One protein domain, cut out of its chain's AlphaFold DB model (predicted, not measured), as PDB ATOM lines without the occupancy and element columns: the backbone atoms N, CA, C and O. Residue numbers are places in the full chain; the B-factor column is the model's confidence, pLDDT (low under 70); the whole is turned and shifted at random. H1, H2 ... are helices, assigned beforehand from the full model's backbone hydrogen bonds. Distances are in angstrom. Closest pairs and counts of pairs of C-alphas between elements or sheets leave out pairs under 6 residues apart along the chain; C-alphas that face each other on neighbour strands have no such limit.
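AT A GLANCE: This is residues 2 to 65 of the 113 residues of the protein "Gluconate 2-dehydrogenase (Acceptor)" of Pseudomonas sp. CFII64 (UniProt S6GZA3). Three helices make a small body with one arm: the end of H2 and the start of H3 meet in a corner like a wide V, the start of H1 comes close to the same part of H3, and residues 57 to 65, mostly the far part of H3, stick out and make much of the length. H1 and H2 lie near each other in the body. The printed part has 64 residues with three named helices, in the order H1, H2, H3, and no named strand; the class is all helix. It is compact, with a radius of gyration of the C-alphas of 11.6 A, yet elongated, spanning 36 by 23 by 20 A.

HOW THE PARTS SIT: H1, residues 2 to 15, and H2, residues 26 to 37, are near each other, with 7 pairs of C-alphas within 10 A but no pair within 8 A. H1 is close to but not clearly touching H3, residues 48 to 64; their closest C-alphas, those of Gly 4 and Phe 51, are 5.7 A apart. These two helices run opposite ways at a steep tilt of 59 degrees. H2 touches H3 with residues 33 to 37 alone, and H3 touches H2 with residues 48 to 53 alone; the closest C-alphas, those of Ala 36 and Ser 48, are 4.7 A apart. H2 and H3 run opposite ways at a steep tilt of 67 degrees, only just short of about perpendicular. In H1, H2 and H3 every O i to N i+4 pair is within hydrogen-bond range.

IN THESE COORDINATES: H1 begins at C-alpha 2, (4.863, 42.467, -49.880), and is 20.1 A long from first to last C-alpha. H2 begins at C-alpha 26, (8.473, 21.090, -52.956), and is 16.3 A long. H3, 24.5 A long, ends at C-alpha 64, (-5.624, 34.550, -67.248).

THE WHOLE: The two C-alphas farthest apart, those of Ser 17 and Ala 65, are 36.6 A apart. Without residues 57 to 65, which stand free, the body spans 25 by 20 by 17 A. Both links, H1 to H2 and H2 to H3, are short, with 10 residues each. The printed part has no cut, and no printed residue has a pLDDT under 70.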
ATOM      1  N   ARG A   2       3.473  42.379 -50.386       95.81
ATOM      2  CA  ARG A   2       4.863  42.467 -49.880       95.81
ATOM      3  C   ARG A   2       5.040  42.093 -48.399       95.81
ATOM      4  O   ARG A   2       5.970  41.365 -48.081       95.81
ATOM      5  N   VAL A   3       4.130  42.543 -47.528       97.00
ATOM      6  CA  VAL A   3       4.136  42.207 -46.089       97.00
ATOM      7  C   VAL A   3       4.073  40.693 -45.870       97.00
ATOM      8  O   VAL A   3       4.915  40.142 -45.177       97.00
ATOM      9  N   GLY A   4       3.135  40.005 -46.524       97.00
ATOM     10  CA  GLY A   4       2.983  38.561 -46.360       97.00
ATOM     11  C   GLY A   4       4.139  37.744 -46.931       97.00
ATOM     12  O   GLY A   4       4.554  36.789 -46.291       97.00
ATOM     13  N   ILE A   5       4.737  38.158 -48.057       97.25
ATOM     14  CA  ILE A   5       5.953  37.505 -48.585       97.25
ATOM     15  C   ILE A   5       7.094  37.606 -47.566       97.25
ATOM     16  O   ILE A   5       7.718  36.600 -47.238       97.25
ATOM     17  N   LYS A   6       7.329  38.808 -47.021       97.94
ATOM     18  CA  LYS A   6       8.354  39.024 -45.993       97.94
ATOM     19  C   LYS A   6       8.076  38.188 -44.740       97.94
ATOM     20  O   LYS A   6       9.002  37.580 -44.213       97.94
ATOM     21  N   ALA A   7       6.824  38.148 -44.282       97.81
ATOM     22  CA  ALA A   7       6.425  37.388 -43.101       97.81
ATOM     23  C   ALA A   7       6.600  35.874 -43.301       97.81
ATOM     24  O   ALA A   7       7.110  35.196 -42.413       97.81
ATOM     25  N   VAL A   8       6.237  35.344 -44.475       97.81
ATOM     26  CA  VAL A   8       6.455  33.931 -44.814       97.81
ATOM     27  C   VAL A   8       7.942  33.606 -44.854       97.81
ATOM     28  O   VAL A   8       8.354  32.639 -44.226       97.81
ATOM     29  N   ASP A   9       8.767  34.424 -45.511       97.75
ATOM     30  CA  ASP A   9      10.213  34.191 -45.526       97.75
ATOM     31  C   ASP A   9      10.834  34.270 -44.127       97.75
ATOM     32  O   ASP A   9      11.732  33.489 -43.818       97.75
ATOM     33  N   ALA A  10      10.360  35.172 -43.264       97.50
ATOM     34  CA  ALA A  10      10.794  35.233 -41.870       97.50
ATOM     35  C   ALA A  10      10.409  33.958 -41.097       97.50
ATOM     36  O   ALA A  10      11.265  33.362 -40.444       97.50
ATOM     37  N   SER A  11       9.165  33.490 -41.238       96.81
ATOM     38  CA  SER A  11       8.702  32.233 -40.633       96.81
ATOM     39  C   SER A  11       9.515  31.030 -41.131       96.81
ATOM     40  O   SER A  11       9.980  30.223 -40.324       96.81
ATOM     41  N   CYS A  12       9.794  30.959 -42.438       97.69
ATOM     42  CA  CYS A  12      10.638  29.919 -43.022       97.69
ATOM     43  C   CYS A  12      12.055  29.930 -42.438       97.69
ATOM     44  O   CYS A  12      12.580  28.878 -42.081       97.69
ATOM     45  N   LYS A  13      12.669  31.111 -42.291       97.50
ATOM     46  CA  LYS A  13      14.026  31.225 -41.736       97.50
ATOM     47  C   LYS A  13      14.107  30.681 -40.316       97.50
ATOM     48  O   LYS A  13      15.078  30.001 -39.993       97.50
ATOM     49  N   THR A  14      13.091  30.936 -39.498       95.94
ATOM     50  CA  THR A  14      13.013  30.409 -38.131       95.94
ATOM     51  C   THR A  14      12.786  28.896 -38.116       95.94
ATOM     52  O   THR A  14      13.434  28.189 -37.351       95.94
ATOM     53  N   ALA A  15      11.904  28.379 -38.978       95.38
ATOM     54  CA  ALA A  15      11.511  26.968 -38.978       95.38
ATOM     55  C   ALA A  15      12.477  26.028 -39.730       95.38
ATOM     56  O   ALA A  15      12.510  24.832 -39.448       95.38
ATOM     57  N   PHE A  16      13.264  26.542 -40.682       96.50
ATOM     58  CA  PHE A  16      14.054  25.730 -41.620       96.50
ATOM     59  C   PHE A  16      15.520  26.165 -41.707       96.50
ATOM     60  O   PHE A  16      16.095  26.244 -42.796       96.50
ATOM     61  N   SER A  17      16.144  26.438 -40.560       96.19
ATOM     62  CA  SER A  17      17.587  26.716 -40.455       96.19
ATOM     63  C   SER A  17      18.056  27.860 -41.366       96.19
ATOM     64  O   SER A  17      19.056  27.740 -42.075       96.19
ATOM     65  N   GLY A  18      17.311  28.967 -41.384       97.06
ATOM     66  CA  GLY A  18      17.654  30.171 -42.146       97.06
ATOM     67  C   GLY A  18      17.267  30.151 -43.628       97.06
ATOM     68  O   GLY A  18      17.597  31.100 -44.342       97.06
ATOM     69  N   LYS A  19      16.559  29.119 -44.106       98.44
ATOM     70  CA  LYS A  19      16.084  29.040 -45.497       98.44
ATOM     71  C   LYS A  19      14.854  29.918 -45.748       98.44
ATOM     72  O   LYS A  19      13.960  29.997 -44.912       98.44
ATOM     73  N   THR A  20      14.784  30.546 -46.920       98.25
ATOM     74  CA  THR A  20      13.561  31.200 -47.425       98.25
ATOM     75  C   THR A  20      12.605  30.181 -48.039       98.25
ATOM     76  O   THR A  20      13.002  29.046 -48.309       98.25
ATOM     77  N   PHE A  21      11.363  30.589 -48.325       97.94
ATOM     78  CA  PHE A  21      10.368  29.708 -48.952       97.94
ATOM     79  C   PHE A  21      10.892  29.061 -50.247       97.94
ATOM     80  O   PHE A  21      10.780  27.851 -50.442       97.94
ATOM     81  N   ALA A  22      11.541  29.852 -51.106       97.81
ATOM     82  CA  ALA A  22      12.069  29.393 -52.393       97.81
ATOM     83  C   ALA A  22      13.211  28.362 -52.277       97.81
ATOM     84  O   ALA A  22      13.516  27.684 -53.252       97.81
ATOM     85  N   GLN A  23      13.843  28.243 -51.106       98.31
ATOM     86  CA  GLN A  23      14.937  27.299 -50.842       98.31
ATOM     87  C   GLN A  23      14.461  25.981 -50.209       98.31
ATOM     88  O   GLN A  23      15.271  25.082 -49.969       98.31
ATOM     89  N   LEU A  24      13.171  25.879 -49.882       98.38
ATOM     90  CA  LEU A  24      12.568  24.670 -49.331       98.38
ATOM     91  C   LEU A  24      12.334  23.621 -50.424       98.38
ATOM     92  O   LEU A  24      12.267  23.938 -51.612       98.38
ATOM     93  N   THR A  25      12.188  22.360 -50.018       98.31
ATOM     94  CA  THR A  25      11.748  21.310 -50.948       98.31
ATOM     95  C   THR A  25      10.291  21.539 -51.356       98.31
ATOM     96  O   THR A  25       9.528  22.168 -50.624       98.31
ATOM     97  N   THR A  26       9.866  20.980 -52.491       98.00
ATOM     98  CA  THR A  26       8.473  21.090 -52.956       98.00
ATOM     99  C   THR A  26       7.469  20.645 -51.891       98.00
ATOM    100  O   THR A  26       6.505  21.354 -51.626       98.00
ATOM    101  N   GLY A  27       7.728  19.524 -51.208       98.31
ATOM    102  CA  GLY A  27       6.843  19.036 -50.145       98.31
ATOM    103  C   GLY A  27       6.720  20.011 -48.969       98.31
ATOM    104  O   GLY A  27       5.620  20.245 -48.478       98.31
ATOM    105  N   GLN A  28       7.825  20.646 -48.568       98.06
ATOM    106  CA  GLN A  28       7.820  21.670 -47.518       98.06
ATOM    107  C   GLN A  28       7.072  22.936 -47.954       98.06
ATOM    108  O   GLN A  28       6.315  23.507 -47.171       98.06
ATOM    109  N   GLN A  29       7.256  23.370 -49.206       98.38
ATOM    110  CA  GLN A  29       6.520  24.507 -49.765       98.38
ATOM    111  C   GLN A  29       5.011  24.245 -49.764       98.38
ATOM    112  O   GLN A  29       4.238  25.088 -49.307       98.38
ATOM    113  N   GLU A  30       4.589  23.070 -50.231       98.19
ATOM    114  CA  GLU A  30       3.181  22.674 -50.254       98.19
ATOM    115  C   GLU A  30       2.570  22.604 -48.855       98.19
ATOM    116  O   GLU A  30       1.461  23.098 -48.644       98.19
ATOM    117  N   GLU A  31       3.270  22.000 -47.895       98.00
ATOM    118  CA  GLU A  31       2.805  21.921 -46.511       98.00
ATOM    119  C   GLU A  31       2.610  23.317 -45.911       98.00
ATOM    120  O   GLU A  31       1.575  23.606 -45.307       98.00
ATOM    121  N   LEU A  32       3.569  24.216 -46.135       97.81
ATOM    122  CA  LEU A  32       3.500  25.583 -45.636       97.81
ATOM    123  C   LEU A  32       2.334  26.360 -46.261       97.81
ATOM    124  O   LEU A  32       1.616  27.066 -45.550       97.81
ATOM    125  N   LEU A  33       2.091  26.183 -47.561       98.00
ATOM    126  CA  LEU A  33       0.944  26.771 -48.255       98.00
ATOM    127  C   LEU A  33      -0.395  26.215 -47.743       98.00
ATOM    128  O   LEU A  33      -1.300  27.004 -47.477       98.00
ATOM    129  N   LYS A  34      -0.513  24.900 -47.506       98.38
ATOM    130  CA  LYS A  34      -1.706  24.278 -46.887       98.38
ATOM    131  C   LYS A  34      -1.949  24.801 -45.465       98.38
ATOM    132  O   LYS A  34      -3.088  25.054 -45.054       98.38
ATOM    133  N   ASN A  35      -0.880  25.003 -44.698       98.19
ATOM    134  CA  ASN A  35      -0.961  25.598 -43.365       98.19
ATOM    135  C   ASN A  35      -1.376  27.073 -43.423       98.19
ATOM    136  O   ASN A  35      -2.156  27.515 -42.580       98.19
ATOM    137  N   ALA A  36      -0.920  27.830 -44.422       98.19
ATOM    138  CA  ALA A  36      -1.371  29.200 -44.638       98.19
ATOM    139  C   ALA A  36      -2.850  29.257 -45.055       98.19
ATOM    140  O   ALA A  36      -3.616  30.015 -44.468       98.19
ATOM    141  N   GLU A  37      -3.280  28.404 -45.987       98.31
ATOM    142  CA  GLU A  37      -4.674  28.289 -46.437       98.31
ATOM    143  C   GLU A  37      -5.641  27.982 -45.286       98.31
ATOM    144  O   GLU A  37      -6.697  28.610 -45.149       98.31
ATOM    145  N   SER A  38      -5.260  27.042 -44.418       98.00
ATOM    146  CA  SER A  38      -6.043  26.672 -43.234       98.00
ATOM    147  C   SER A  38      -5.923  27.665 -42.070       98.00
ATOM    148  O   SER A  38      -6.666  27.544 -41.097       98.00
ATOM    149  N   GLY A  39      -5.032  28.659 -42.162       97.06
ATOM    150  CA  GLY A  39      -4.783  29.650 -41.111       97.06
ATOM    151  C   GLY A  39      -3.951  29.140 -39.929       97.06
ATOM    152  O   GLY A  39      -3.892  29.809 -38.902       97.06
ATOM    153  N   LYS A  40      -3.320  27.966 -40.053       97.56
ATOM    154  CA  LYS A  40      -2.462  27.357 -39.022       97.56
ATOM    155  C   LYS A  40      -1.048  27.934 -38.998       97.56
ATOM    156  O   LYS A  40      -0.373  27.850 -37.977       97.56
ATOM    157  N   LEU A  41      -0.584  28.496 -40.115       97.12
ATOM    158  CA  LEU A  41       0.714  29.162 -40.170       97.12
ATOM    159  C   LEU A  41       0.643  30.478 -39.388       97.12
ATOM    160  O   LEU A  41      -0.135  31.364 -39.739       97.12
ATOM    161  N   VAL A  42       1.461  30.614 -38.348       95.25
ATOM    162  CA  VAL A  42       1.556  31.850 -37.567       95.25
ATOM    163  C   VAL A  42       2.523  32.801 -38.264       95.25
ATOM    164  O   VAL A  42       3.672  32.449 -38.524       95.25
ATOM    165  N   LEU A  43       2.042  34.003 -38.570       96.62
ATOM    166  CA  LEU A  43       2.810  35.098 -39.154       96.62
ATOM    167  C   LEU A  43       2.615  36.340 -38.276       96.62
ATOM    168  O   LEU A  43       1.519  36.558 -37.766       96.62
ATOM    169  N   GLU A  44       3.665  37.144 -38.107       92.31
ATOM    170  CA  GLU A  44       3.658  38.286 -37.176       92.31
ATOM    171  C   GLU A  44       2.770  39.442 -37.662       92.31
ATOM    172  O   GLU A  44       1.907  39.919 -36.931       92.31
ATOM    173  N   ASP A  45       2.950  39.864 -38.917       93.50
ATOM    174  CA  ASP A  45       2.379  41.121 -39.426       93.50
ATOM    175  C   ASP A  45       1.030  40.962 -40.155       93.50
ATOM    176  O   ASP A  45       0.395  41.949 -40.534       93.50
ATOM    177  N   ILE A  46       0.602  39.732 -40.457       96.75
ATOM    178  CA  ILE A  46      -0.589  39.479 -41.281       96.75
ATOM    179  C   ILE A  46      -1.173  38.094 -41.013       96.75
ATOM    180  O   ILE A  46      -0.446  37.137 -40.788       96.75
ATOM    181  N   SER A  47      -2.494  37.944 -41.130       97.94
ATOM    182  CA  SER A  47      -3.113  36.616 -41.167       97.94
ATOM    183  C   SER A  47      -2.577  35.798 -42.348       97.94
ATOM    184  O   SER A  47      -2.657  36.228 -43.503       97.94
ATOM    185  N   SER A  48      -2.084  34.590 -42.073       98.00
ATOM    186  CA  SER A  48      -1.621  33.660 -43.108       98.00
ATOM    187  C   SER A  48      -2.724  33.271 -44.086       98.00
ATOM    188  O   SER A  48      -2.476  33.222 -45.290       98.00
ATOM    189  N   LYS A  49      -3.955  33.114 -43.593       98.25
ATOM    190  CA  LYS A  49      -5.129  32.840 -44.427       98.25
ATOM    191  C   LYS A  49      -5.435  33.994 -45.375       98.25
ATOM    192  O   LYS A  49      -5.587  33.769 -46.571       98.25
ATOM    193  N   LEU A  50      -5.457  35.230 -44.866       97.62
ATOM    194  CA  LEU A  50      -5.661  36.423 -45.699       97.62
ATOM    195  C   LEU A  50      -4.568  36.553 -46.766       97.62
ATOM    196  O   LEU A  50      -4.860  36.822 -47.932       97.62
ATOM    197  N   PHE A  51      -3.308  36.354 -46.373       98.12
ATOM    198  CA  PHE A  51      -2.191  36.379 -47.307       98.12
ATOM    199  C   PHE A  51      -2.347  35.318 -48.400       98.12
ATOM    200  O   PHE A  51      -2.251  35.662 -49.577       98.12
ATOM    201  N   PHE A  52      -2.627  34.066 -48.027       98.31
ATOM    202  CA  PHE A  52      -2.788  32.969 -48.976       98.31
ATOM    203  C   PHE A  52      -3.945  33.219 -49.948       98.31
ATOM    204  O   PHE A  52      -3.765  33.076 -51.155       98.31
ATOM    205  N   THR A  53      -5.107  33.659 -49.453       98.06
ATOM    206  CA  THR A  53      -6.252  34.005 -50.309       98.06
ATOM    207  C   THR A  53      -5.880  35.075 -51.334       98.06
ATOM    208  O   THR A  53      -6.157  34.910 -52.522       98.06
ATOM    209  N   ASN A  54      -5.200  36.142 -50.904       97.50
ATOM    210  CA  ASN A  54      -4.770  37.198 -51.816       97.50
ATOM    211  C   ASN A  54      -3.715  36.699 -52.812       97.50
ATOM    212  O   ASN A  54      -3.798  37.025 -53.991       97.50
ATOM    213  N   LEU A  55      -2.745  35.895 -52.367       97.06
ATOM    214  CA  LEU A  55      -1.721  35.319 -53.241       97.06
ATOM    215  C   LEU A  55      -2.352  34.445 -54.325       97.06
ATOM    216  O   LEU A  55      -2.034  34.603 -55.500       97.06
ATOM    217  N   LEU A  56      -3.276  33.562 -53.947       96.75
ATOM    218  CA  LEU A  56      -3.962  32.681 -54.885       96.75
ATOM    219  C   LEU A  56      -4.806  33.468 -55.898       96.75
ATOM    220  O   LEU A  56      -4.857  33.100 -57.070       96.75
ATOM    221  N   ASN A  57      -5.432  34.568 -55.476       96.44
ATOM    222  CA  ASN A  57      -6.143  35.457 -56.393       96.44
ATOM    223  C   ASN A  57      -5.193  36.125 -57.395       96.44
ATOM    224  O   ASN A  57      -5.486  36.115 -58.586       96.44
ATOM    225  N   GLU A  58      -4.026  36.613 -56.962       94.88
ATOM    226  CA  GLU A  58      -3.030  37.165 -57.893       94.88
ATOM    227  C   GLU A  58      -2.468  36.107 -58.852       94.88
ATOM    228  O   GLU A  58      -2.259  36.389 -60.030       94.88
ATOM    229  N   VAL A  59      -2.282  34.863 -58.394       93.81
ATOM    230  CA  VAL A  59      -1.882  33.746 -59.268       93.81
ATOM    231  C   VAL A  59      -2.944  33.485 -60.335       93.81
ATOM    232  O   VAL A  59      -2.603  33.319 -61.504       93.81
ATOM    233  N   ARG A  60      -4.232  33.494 -59.968       94.25
ATOM    234  CA  ARG A  60      -5.339  33.359 -60.930       94.25
ATOM    235  C   ARG A  60      -5.366  34.522 -61.920       94.25
ATOM    236  O   ARG A  60      -5.483  34.279 -63.117       94.25
ATOM    237  N   ASN A  61      -5.191  35.758 -61.451       94.00
ATOM    238  CA  ASN A  61      -5.090  36.927 -62.327       94.00
ATOM    239  C   ASN A  61      -3.943  36.748 -63.330       94.00
ATOM    240  O   ASN A  61      -4.156  36.870 -64.532       94.00
ATOM    241  N   GLY A  62      -2.752  36.369 -62.858       93.69
ATOM    242  CA  GLY A  62      -1.590  36.117 -63.711       93.69
ATOM    243  C   GLY A  62      -1.738  34.911 -64.647       93.69
ATOM    244  O   GLY A  62      -1.079  34.878 -65.683       93.69
ATOM    245  N   TYR A  63      -2.584  33.934 -64.309       93.69
ATOM    246  CA  TYR A  63      -2.908  32.790 -65.166       93.69
ATOM    247  C   TYR A  63      -3.752  33.211 -66.375       93.69
ATOM    248  O   TYR A  63      -3.497  32.759 -67.488       93.69
ATOM    249  N   PHE A  64      -4.730  34.100 -66.175       92.38
ATOM    250  CA  PHE A  64      -5.624  34.550 -67.248       92.38
ATOM    251  C   PHE A  64      -5.135  35.798 -67.989       92.38
ATOM    252  O   PHE A  64      -5.539  36.005 -69.132       92.38
ATOM    253  N   ALA A  65      -4.280  36.608 -67.367       94.81
ATOM    254  CA  ALA A  65      -3.787  37.852 -67.938       94.81
ATOM    255  C   ALA A  65      -2.896  37.646 -69.173       94.81
ATOM    256  O   ALA A  65      -2.333  36.573 -69.420       94.81
TER     257      ALA A  65